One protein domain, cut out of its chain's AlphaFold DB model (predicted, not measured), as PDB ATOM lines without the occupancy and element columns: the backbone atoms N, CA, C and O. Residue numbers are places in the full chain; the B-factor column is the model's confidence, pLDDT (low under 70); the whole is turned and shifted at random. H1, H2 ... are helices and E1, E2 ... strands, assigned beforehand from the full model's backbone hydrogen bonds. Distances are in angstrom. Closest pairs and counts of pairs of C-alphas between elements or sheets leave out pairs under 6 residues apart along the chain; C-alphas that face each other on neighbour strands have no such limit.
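This is residues 3 to 78 of the 79 residues of an uncharacterized protein of Fusarium oxysporum f. sp. raphani 54005 (UniProt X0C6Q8). A small two-stranded ribbon, E1 and E2, lies near the middle of a loose, elongated body, with H3 near it at one end of the long axis. At the other end H1 and H2 make an arm that runs out and folds back, joined at a corner by their link, and the last residues of H2, 40 and 41, come back close to the ribbon. The printed part has 76 residues, with three named helices and two named strands in the order E1, H1, H2, H3, E2; the sheet, E1 - E2, is antiparallel and the class is mixed, helices and strands. It is only just loose, close to compact, with a radius of gyration of the C-alphas of 14.1 A and spans of 39 by 24 by 18 A.

E1 is residues 9 to 13, 13.3 A long, beginning at C-alpha 9 (16.286, -10.262, 33.376). E2 is residues 73 to 77, 13.4 A, ending at C-alpha 77 (16.341, -13.799, 31.232). H3, residues 48 to 62, is the longest helix at 20.9 A. H2 is residues 30 to 41, 15.8 A, and H1 is residues 17 to 26, 14.3 A, ending at C-alpha 26 (48.454, -14.775, 40.386).

E1 and E2 are antiparallel neighbours at 157 degrees; N 12 and O 74 are 2.7 A apart, and N 76 and O 10 are 3.0 A apart, both within hydrogen-bond range. Residues 3 to 4 pair antiparallel with residues 9 to 10 of E1. H3 and E1 are near each other, with 6 pairs of C-alphas within 10 A. The closest C-alphas of H2 and E2 are those of Val 40 and Arg 74, 6.7 A apart. H1 and H2 only just touch, with 3 pairs of C-alphas within 8 A, and only at the corner, the closest being Arg 24 and Ala 30 at 5.7 A; they run opposite ways at a shallow tilt of 24 degrees. H1 is apart from H3 and E2, and H2 is apart from H3. In H1, H2 and H3 every O i to N i+4 pair is within hydrogen-bond range.

The C-alphas farthest apart are those of Gly 27 and Ala 60, 39.6 A. The printed part has no cut, and there is no long link. The mean pLDDT of the printed part is 90.5, and no printed residue is under 70.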
ATOM      1  N   THR A   3      20.278  -7.536  39.282       86.62
ATOM      2  CA  THR A   3      19.000  -8.206  39.016       86.62
ATOM      3  C   THR A   3      17.864  -7.219  39.155       86.62
ATOM      4  O   THR A   3      17.709  -6.593  40.202       86.62
ATOM      5  N   TYR A   4      17.037  -7.138  38.117       82.19
ATOM      6  CA  TYR A   4      15.830  -6.325  38.112       82.19
ATOM      7  C   TYR A   4      14.631  -7.248  37.893       82.19
ATOM      8  O   TYR A   4      14.240  -7.479  36.750       82.19
ATOM      9  N   PRO A   5      14.013  -7.779  38.968       82.06
ATOM     10  CA  PRO A   5      12.918  -8.744  38.842       82.06
ATOM     11  C   PRO A   5      11.753  -8.215  38.000       82.06
ATOM     12  O   PRO A   5      11.144  -8.962  37.246       82.06
ATOM     13  N   LYS A   6      11.487  -6.904  38.075       85.94
ATOM     14  CA  LYS A   6      10.445  -6.229  37.286       85.94
ATOM     15  C   LYS A   6      10.719  -6.217  35.779       85.94
ATOM     16  O   LYS A   6       9.773  -6.099  35.014       85.94
ATOM     17  N   LEU A   7      11.985  -6.311  35.369       85.75
ATOM     18  CA  LEU A   7      12.384  -6.363  33.962       85.75
ATOM     19  C   LEU A   7      12.461  -7.801  33.432       85.75
ATOM     20  O   LEU A   7      12.600  -8.001  32.232       85.75
ATOM     21  N   GLY A   8      12.386  -8.811  34.305       88.31
ATOM     22  CA  GLY A   8      12.469 -10.215  33.902       88.31
ATOM     23  C   GLY A   8      13.861 -10.651  33.438       88.31
ATOM     24  O   GLY A   8      14.000 -11.720  32.853       88.31
ATOM     25  N   PHE A   9      14.913  -9.870  33.690       89.25
ATOM     26  CA  PHE A   9      16.286 -10.262  33.376       89.25
ATOM     27  C   PHE A   9      17.306  -9.723  34.385       89.25
ATOM     28  O   PHE A   9      17.024  -8.903  35.263       89.25
ATOM     29  N   THR A  10      18.519 -10.255  34.281       92.19
ATOM     30  CA  THR A  10      19.680  -9.919  35.102       92.19
ATOM     31  C   THR A  10      20.855  -9.575  34.201       92.19
ATOM     32  O   THR A  10      21.084 -10.264  33.211       92.19
ATOM     33  N   ILE A  11      21.611  -8.547  34.583       93.00
ATOM     34  CA  ILE A  11      22.813  -8.079  33.893       93.00
ATOM     35  C   ILE A  11      24.078  -8.536  34.630       93.00
ATOM     36  O   ILE A  11      24.217  -8.422  35.854       93.00
ATOM     37  N   TRP A  12      25.026  -9.032  33.844       94.25
ATOM     38  CA  TRP A  12      26.326  -9.551  34.236       94.25
ATOM     39  C   TRP A  12      27.420  -8.680  33.613       94.25
ATOM     40  O   TRP A  12      27.685  -8.813  32.418       94.25
ATOM     41  N   PRO A  13      28.054  -7.785  34.390       93.56
ATOM     42  CA  PRO A  13      29.220  -7.046  33.926       93.56
ATOM     43  C   PRO A  13      30.383  -7.992  33.643       93.56
ATOM     44  O   PRO A  13      30.646  -8.911  34.425       93.56
ATOM     45  N   LEU A  14      31.086  -7.746  32.545       92.81
ATOM     46  CA  LEU A  14      32.322  -8.436  32.222       92.81
ATOM     47  C   LEU A  14      33.482  -7.828  33.024       92.81
ATOM     48  O   LEU A  14      33.541  -6.611  33.208       92.81
ATOM     49  N   PRO A  15      34.417  -8.652  33.527       90.00
ATOM     50  CA  PRO A  15      35.616  -8.135  34.168       90.00
ATOM     51  C   PRO A  15      36.485  -7.400  33.144       90.00
ATOM     52  O   PRO A  15      36.565  -7.786  31.977       90.00
ATOM     53  N   SER A  16      37.196  -6.366  33.595       89.06
ATOM     54  CA  SER A  16      38.164  -5.674  32.746       89.06
ATOM     55  C   SER A  16      39.333  -6.590  32.365       89.06
ATOM     56  O   SER A  16      39.664  -7.551  33.074       89.06
ATOM     57  N   GLN A  17      40.018  -6.257  31.266       87.00
ATOM     58  CA  GLN A  17      41.197  -7.008  30.827       87.00
ATOM     59  C   GLN A  17      42.283  -7.038  31.912       87.00
ATOM     60  O   GLN A  17      42.820  -8.095  32.217       87.00
ATOM     61  N   SER A  18      42.525  -5.907  32.584       87.50
ATOM     62  CA  SER A  18      43.510  -5.825  33.670       87.50
ATOM     63  C   SER A  18      43.185  -6.759  34.844       87.50
ATOM     64  O   SER A  18      44.086  -7.384  35.406       87.50
ATOM     65  N   MET A  19      41.905  -6.897  35.208       86.19
ATOM     66  CA  MET A  19      41.487  -7.846  36.243       86.19
ATOM     67  C   MET A  19      41.720  -9.289  35.789       86.19
ATOM     68  O   MET A  19      42.260 -10.089  36.553       86.19
ATOM     69  N   THR A  20      41.359  -9.601  34.544       87.25
ATOM     70  CA  THR A  20      41.576 -10.920  33.933       87.25
ATOM     71  C   THR A  20      43.060 -11.293  33.929       87.25
ATOM     72  O   THR A  20      43.428 -12.383  34.373       87.25
ATOM     73  N   ASP A  21      43.929 -10.368  33.521       88.44
ATOM     74  CA  ASP A  21      45.379 -10.569  33.491       88.44
ATOM     75  C   ASP A  21      45.951 -10.782  34.895       88.44
ATOM     76  O   ASP A  21      46.799 -11.651  35.095       88.44
ATOM     77  N   ARG A  22      45.446 -10.049  35.894       87.44
ATOM     78  CA  ARG A  22      45.867 -10.202  37.292       87.44
ATOM     79  C   ARG A  22      45.479 -11.561  37.878       87.44
ATOM     80  O   ARG A  22      46.261 -12.156  38.624       87.44
ATOM     81  N   VAL A  23      44.285 -12.065  37.572       87.69
ATOM     82  CA  VAL A  23      43.868 -13.402  38.030       87.69
ATOM     83  C   VAL A  23      44.760 -14.470  37.397       87.69
ATOM     84  O   VAL A  23      45.295 -15.324  38.102       87.69
ATOM     85  N   ARG A  24      45.030 -14.355  36.092       86.25
ATOM     86  CA  ARG A  24      45.951 -15.258  35.386       86.25
ATOM     87  C   ARG A  24      47.375 -15.196  35.932       86.25
ATOM     88  O   ARG A  24      47.991 -16.237  36.119       86.25
ATOM     89  N   SER A  25      47.888 -14.002  36.239       88.12
ATOM     90  CA  SER A  25      49.256 -13.835  36.744       88.12
ATOM     91  C   SER A  25      49.444 -14.364  38.164       88.12
ATOM     92  O   SER A  25      50.542 -14.761  38.534       88.12
ATOM     93  N   THR A  26      48.393 -14.319  38.987       87.12
ATOM     94  CA  THR A  26      48.454 -14.775  40.386       87.12
ATOM     95  C   THR A  26      48.185 -16.270  40.537       87.12
ATOM     96  O   THR A  26      48.527 -16.836  41.572       87.12
ATOM     97  N   GLY A  27      47.569 -16.914  39.539       79.44
ATOM     98  CA  GLY A  27      47.275 -18.352  39.520       79.44
ATOM     99  C   GLY A  27      46.226 -18.811  40.543       79.44
ATOM    100  O   GLY A  27      45.765 -19.949  40.487       79.44
ATOM    101  N   GLN A  28      45.807 -17.947  41.471       77.38
ATOM    102  CA  GLN A  28      44.785 -18.273  42.458       77.38
ATOM    103  C   GLN A  28      43.423 -18.394  41.784       77.38
ATOM    104  O   GLN A  28      42.902 -17.415  41.251       77.38
ATOM    105  N   ARG A  29      42.830 -19.594  41.851       82.00
ATOM    106  CA  ARG A  29      41.497 -19.892  41.301       82.00
ATOM    107  C   ARG A  29      41.354 -19.507  39.823       82.00
ATOM    108  O   ARG A  29      40.255 -19.191  39.375       82.00
ATOM    109  N   ALA A  30      42.456 -19.536  39.067       85.62
ATOM    110  CA  ALA A  30      42.449 -19.161  37.658       85.62
ATOM    111  C   ALA A  30      41.469 -20.031  36.853       85.62
ATOM    112  O   ALA A  30      40.679 -19.492  36.090       85.62
ATOM    113  N   GLU A  31      41.429 -21.344  37.103       88.12
ATOM    114  CA  GLU A  31      40.483 -22.257  36.443       88.12
ATOM    115  C   GLU A  31      39.014 -21.945  36.782       88.12
ATOM    116  O   GLU A  31      38.171 -21.887  35.888       88.12
ATOM    117  N   GLU A  32      38.691 -21.690  38.056       88.62
ATOM    118  CA  GLU A  32      37.331 -21.312  38.481       88.62
ATOM    119  C   GLU A  32      36.896 -19.980  37.850       88.62
ATOM    120  O   GLU A  32      35.753 -19.826  37.402       88.62
ATOM    121  N   PHE A  33      37.819 -19.016  37.796       89.75
ATOM    122  CA  PHE A  33      37.591 -17.723  37.169       89.75
ATOM    123  C   PHE A  33      37.370 -17.868  35.664       89.75
ATOM    124  O   PHE A  33      36.396 -17.327  35.150       89.75
ATOM    125  N   GLU A  34      38.222 -18.613  34.958       89.50
ATOM    126  CA  GLU A  34      38.086 -18.828  33.516       89.50
ATOM    127  C   GLU A  34      36.820 -19.611  33.166       89.50
ATOM    128  O   GLU A  34      36.138 -19.266  32.201       89.50
ATOM    129  N   GLY A  35      36.443 -20.603  33.977       90.81
ATOM    130  CA  GLY A  35      35.173 -21.314  33.829       90.81
ATOM    131  C   GLY A  35      33.972 -20.377  33.968       90.81
ATOM    132  O   GLY A  35      33.078 -20.375  33.121       90.81
ATOM    133  N   THR A  36      33.983 -19.521  34.992       89.94
ATOM    134  CA  THR A  36      32.923 -18.526  35.216       89.94
ATOM    135  C   THR A  36      32.894 -17.475  34.105       89.94
ATOM    136  O   THR A  36      31.826 -17.159  33.584       89.94
ATOM    137  N   LEU A  37      34.056 -16.957  33.698       91.19
ATOM    138  CA  LEU A  37      34.175 -15.972  32.627       91.19
ATOM    139  C   LEU A  37      33.654 -16.533  31.304       91.19
ATOM    140  O   LEU A  37      32.874 -15.861  30.638       91.19
ATOM    141  N   ASN A  38      34.018 -17.767  30.949       92.31
ATOM    142  CA  ASN A  38      33.502 -18.431  29.753       92.31
ATOM    143  C   ASN A  38      31.983 -18.631  29.822       92.31
ATOM    144  O   ASN A  38      31.292 -18.385  28.834       92.31
ATOM    145  N   ALA A  39      31.447 -19.027  30.980       92.06
ATOM    146  CA  ALA A  39      30.004 -19.160  31.166       92.06
ATOM    147  C   ALA A  39      29.279 -17.821  30.953       92.06
ATOM    148  O   ALA A  39      28.290 -17.776  30.224       92.06
ATOM    149  N   VAL A  40      29.802 -16.727  31.520       92.25
ATOM    150  CA  VAL A  40      29.230 -15.386  31.343       92.25
ATOM    151  C   VAL A  40      29.393 -14.906  29.902       92.25
ATOM    152  O   VAL A  40      28.437 -14.403  29.330       92.25
ATOM    153  N   MET A  41      30.556 -15.085  29.276       91.81
ATOM    154  CA  MET A  41      30.815 -14.651  27.896       91.81
ATOM    155  C   MET A  41      29.898 -15.322  26.867       91.81
ATOM    156  O   MET A  41      29.588 -14.694  25.853       91.81
ATOM    157  N   ASN A  42      29.451 -16.551  27.145       94.06
ATOM    158  CA  ASN A  42      28.507 -17.310  26.318       94.06
ATOM    159  C   ASN A  42      27.039 -16.895  26.498       94.06
ATOM    160  O   ASN A  42      26.180 -17.340  25.734       94.06
ATOM    161  N   LEU A  43      26.724 -16.068  27.494       94.94
ATOM    162  CA  LEU A  43      25.391 -15.495  27.632       94.94
ATOM    163  C   LEU A  43      25.105 -14.510  26.484       94.94
ATOM    164  O   LEU A  43      26.029 -13.952  25.887       94.94
ATOM    165  N   PRO A  44      23.827 -14.255  26.166       94.94
ATOM    166  CA  PRO A  44      23.472 -13.255  25.172       94.94
ATOM    167  C   PRO A  44      23.839 -11.841  25.638       94.94
ATOM    168  O   PRO A  44      23.819 -11.519  26.831       94.94
ATOM    169  N   LYS A  45      24.128 -10.972  24.668       94.94
ATOM    170  CA  LYS A  45      24.110  -9.523  24.882       94.94
ATOM    171  C   LYS A  45      22.659  -9.044  25.059       94.94
ATOM    172  O   LYS A  45      21.758  -9.663  24.481       94.94
ATOM    173  N   PRO A  46      22.426  -7.971  25.829       94.44
ATOM    174  CA  PRO A  46      21.118  -7.330  25.856       94.44
ATOM    175  C   PRO A  46      20.775  -6.754  24.482       94.44
ATOM    176  O   PRO A  46      21.662  -6.257  23.785       94.44
ATOM    177  N   THR A  47      19.502  -6.810  24.099       94.44
ATOM    178  CA  THR A  47      18.995  -6.021  22.966       94.44
ATOM    179  C   THR A  47      18.991  -4.532  23.315       94.44
ATOM    180  O   THR A  47      19.073  -4.168  24.487       94.44
ATOM    181  N   ASP A  48      18.855  -3.661  22.317       95.38
ATOM    182  CA  ASP A  48      18.806  -2.208  22.543       95.38
ATOM    183  C   ASP A  48      17.616  -1.804  23.429       95.38
ATOM    184  O   ASP A  48      17.723  -0.914  24.272       95.38
ATOM    185  N   GLU A  49      16.482  -2.500  23.287       94.12
ATOM    186  CA  GLU A  49      15.304  -2.301  24.136       94.12
ATOM    187  C   GLU A  49      15.572  -2.722  25.589       94.12
ATOM    188  O   GLU A  49      15.273  -1.968  26.515       94.12
ATOM    189  N   GLU A  50      16.170  -3.900  25.802       93.31
ATOM    190  CA  GLU A  50      16.536  -4.385  27.140       93.31
ATOM    191  C   GLU A  50      17.578  -3.474  27.795       93.31
ATOM    192  O   GLU A  50      17.482  -3.175  28.986       93.31
ATOM    193  N   TRP A  51      18.550  -3.004  27.014       94.69
ATOM    194  CA  TRP A  51      19.581  -2.086  27.474       94.69
ATOM    195  C   TRP A  51      18.978  -0.775  27.976       94.69
ATOM    196  O   TRP A  51      19.228  -0.377  29.113       94.69
ATOM    197  N   LYS A  52      18.094  -0.163  27.183       94.88
ATOM    198  CA  LYS A  52      17.425   1.083  27.560       94.88
ATOM    199  C   LYS A  52      16.568   0.926  28.819       94.88
ATOM    200  O   LYS A  52      16.649   1.752  29.725       94.88
ATOM    201  N   LEU A  53      15.773  -0.146  28.900       93.88
ATOM    202  CA  LEU A  53      14.960  -0.441  30.088       93.88
ATOM    203  C   LEU A  53      15.823  -0.581  31.343       93.88
ATOM    204  O   LEU A  53      15.439  -0.152  32.432       93.88
ATOM    205  N   PHE A  54      16.996  -1.191  31.190       93.00
ATOM    206  CA  PHE A  54      17.939  -1.361  32.275       93.00
ATOM    207  C   PHE A  54      18.583  -0.038  32.706       93.00
ATOM    208  O   PHE A  54      18.623   0.233  33.905       93.00
ATOM    209  N   GLU A  55      19.041   0.799  31.771       94.19
ATOM    210  CA  GLU A  55      19.603   2.122  32.079       94.19
ATOM    211  C   GLU A  55      18.592   3.005  32.819       94.19
ATOM    212  O   GLU A  55      18.919   3.598  33.850       94.19
ATOM    213  N   GLU A  56      17.341   3.036  32.352       94.38
ATOM    214  CA  GLU A  56      16.255   3.771  33.003       94.38
ATOM    215  C   GLU A  56      15.987   3.244  34.421       94.38
ATOM    216  O   GLU A  56      15.856   4.029  35.364       94.38
ATOM    217  N   ALA A  57      15.953   1.920  34.604       92.44
ATOM    218  CA  ALA A  57      15.742   1.305  35.913       92.44
ATOM    219  C   ALA A  57      16.924   1.516  36.871       92.44
ATOM    220  O   ALA A  57      16.713   1.714  38.071       92.44
ATOM    221  N   TYR A  58      18.160   1.480  36.366       92.19
ATOM    222  CA  TYR A  58      19.359   1.769  37.145       92.19
ATOM    223  C   TYR A  58      19.340   3.216  37.622       92.19
ATOM    224  O   TYR A  58      19.371   3.449  38.831       92.19
ATOM    225  N   LYS A  59      19.144   4.163  36.703       94.12
ATOM    226  CA  LYS A  59      19.070   5.593  37.008       94.12
ATOM    227  C   LYS A  59      17.935   5.941  37.960       94.12
ATOM    228  O   LYS A  59      18.124   6.742  38.868       94.12
ATOM    229  N   ALA A  60      16.769   5.316  37.810       92.62
ATOM    230  CA  ALA A  60      15.661   5.509  38.741       92.62
ATOM    231  C   ALA A  60      15.977   5.007  40.163       92.62
ATOM    232  O   ALA A  60      15.424   5.528  41.129       92.62
ATOM    233  N   ASN A  61      16.845   3.998  40.299       90.44
ATOM    234  CA  ASN A  61      17.195   3.397  41.585       90.44
ATOM    235  C   ASN A  61      18.396   4.075  42.267       90.44
ATOM    236  O   ASN A  61      18.398   4.220  43.485       90.44
ATOM    237  N   THR A  62      19.421   4.464  41.505       90.56
ATOM    238  CA  THR A  62      20.675   5.032  42.037       90.56
ATOM    239  C   THR A  62      20.769   6.547  41.875       90.56
ATOM    240  O   THR A  62      21.497   7.192  42.621       90.56
ATOM    241  N   GLY A  63      20.033   7.126  40.922       94.06
ATOM    242  CA  GLY A  63      20.193   8.516  40.491       94.06
ATOM    243  C   GLY A  63      21.364   8.740  39.528       94.06
ATOM    244  O   GLY A  63      21.579   9.874  39.103       94.06
ATOM    245  N   GLU A  64      22.100   7.689  39.165       93.94
ATOM    246  CA  GLU A  64      23.319   7.752  38.351       93.94
ATOM    247  C   GLU A  64      23.139   7.028  37.013       93.94
ATOM    248  O   GLU A  64      22.310   6.126  36.885       93.94
ATOM    249  N   ASP A  65      23.924   7.410  36.006       92.94
ATOM    250  CA  ASP A  65      23.987   6.667  34.745       92.94
ATOM    251  C   ASP A  65      24.751   5.348  34.945       92.94
ATOM    252  O   ASP A  65      25.644   5.244  35.792       92.94
ATOM    253  N   PHE A  66      24.388   4.311  34.187       90.62
ATOM    254  CA  PHE A  66      25.022   3.006  34.342       90.62
ATOM    255  C   PHE A  66      26.487   3.051  33.869       90.62
ATOM    256  O   PHE A  66      26.753   3.528  32.767       90.62
ATOM    257  N   PRO A  67      27.458   2.554  34.661       90.88
ATOM    258  CA  PRO A  67      28.878   2.794  34.394       90.88
ATOM    259  C   PRO A  67      29.500   1.869  33.334       90.88
ATOM    260  O   PRO A  67      30.709   1.929  33.129       90.88
ATOM    261  N   PHE A  68      28.715   1.002  32.690       92.00
ATOM    262  CA  PHE A  68      29.196   0.079  31.659       92.00
ATOM    263  C   PHE A  68      28.439   0.301  30.357       92.00
ATOM    264  O   PHE A  68      27.267   0.666  30.379       92.00
ATOM    265  N   SER A  69      29.084   0.015  29.232       93.50
ATOM    266  CA  SER A  69      28.432  -0.051  27.924       93.50
ATOM    267  C   SER A  69      27.741  -1.402  27.686       93.50
ATOM    268  O   SER A  69      28.022  -2.401  28.353       93.50
ATOM    269  N   GLN A  70      26.855  -1.455  26.687       93.88
ATOM    270  CA  GLN A  70      26.117  -2.664  26.297       93.88
ATOM    271  C   GLN A  70      27.047  -3.838  25.925       93.88
ATOM    272  O   GLN A  70      26.729  -5.001  26.176       93.88
ATOM    273  N   ASP A  71      28.221  -3.548  25.356       93.75
ATOM    274  CA  ASP A  71      29.213  -4.556  24.966       93.75
ATOM    275  C   ASP A  71      29.961  -5.174  26.154       93.75
ATOM    276  O   ASP A  71      30.422  -6.323  26.077       93.75
ATOM    277  N   GLU A  72      30.032  -4.437  27.261       94.12
ATOM    278  CA  GLU A  72      30.701  -4.817  28.507       94.12
ATOM    279  C   GLU A  72      29.808  -5.642  29.432       94.12
ATOM    280  O   GLU A  72      30.203  -5.978  30.549       94.12
ATOM    281  N   VAL A  73      28.610  -6.007  28.978       95.00
ATOM    282  CA  VAL A  73      27.682  -6.798  29.771       95.00
ATOM    283  C   VAL A  73      27.104  -7.980  29.013       95.00
ATOM    284  O   VAL A  73      27.102  -8.049  27.782       95.00
ATOM    285  N   ARG A  74      26.570  -8.927  29.775       95.88
ATOM    286  CA  ARG A  74      25.755 -10.039  29.289       95.88
ATOM    287  C   ARG A  74      24.501 -10.182  30.129       95.88
ATOM    288  O   ARG A  74      24.452  -9.652  31.236       95.88
ATOM    289  N   ILE A  75      23.493 -10.887  29.627       95.12
ATOM    290  CA  ILE A  75      22.224 -11.028  30.341       95.12
ATOM    291  C   ILE A  75      21.744 -12.468  30.477       95.12
ATOM    292  O   ILE A  75      21.997 -13.328  29.639       95.12
ATOM    293  N   THR A  76      20.976 -12.703  31.534       93.69
ATOM    294  CA  THR A  76      20.142 -13.895  31.715       93.69
ATOM    295  C   THR A  76      18.697 -13.449  31.867       93.69
ATOM    296  O   THR A  76      18.414 -12.607  32.721       93.69
ATOM    297  N   ARG A  77      17.784 -14.021  31.082       89.12
ATOM    298  CA  ARG A  77      16.341 -13.799  31.232       89.12
ATOM    299  C   ARG A  77      15.813 -14.767  32.286       89.12
ATOM    300  O   ARG A  77      16.137 -15.951  32.239       89.12
ATOM    301  N   GLY A  78      15.079 -14.250  33.262       75.88
ATOM    302  CA  GLY A  78      14.336 -15.080  34.197       75.88
ATOM    303  C   GLY A  78      13.196 -15.753  33.441       75.88
ATOM    304  O   GLY A  78      12.459 -15.078  32.726       75.88
TER     305      GLY A  78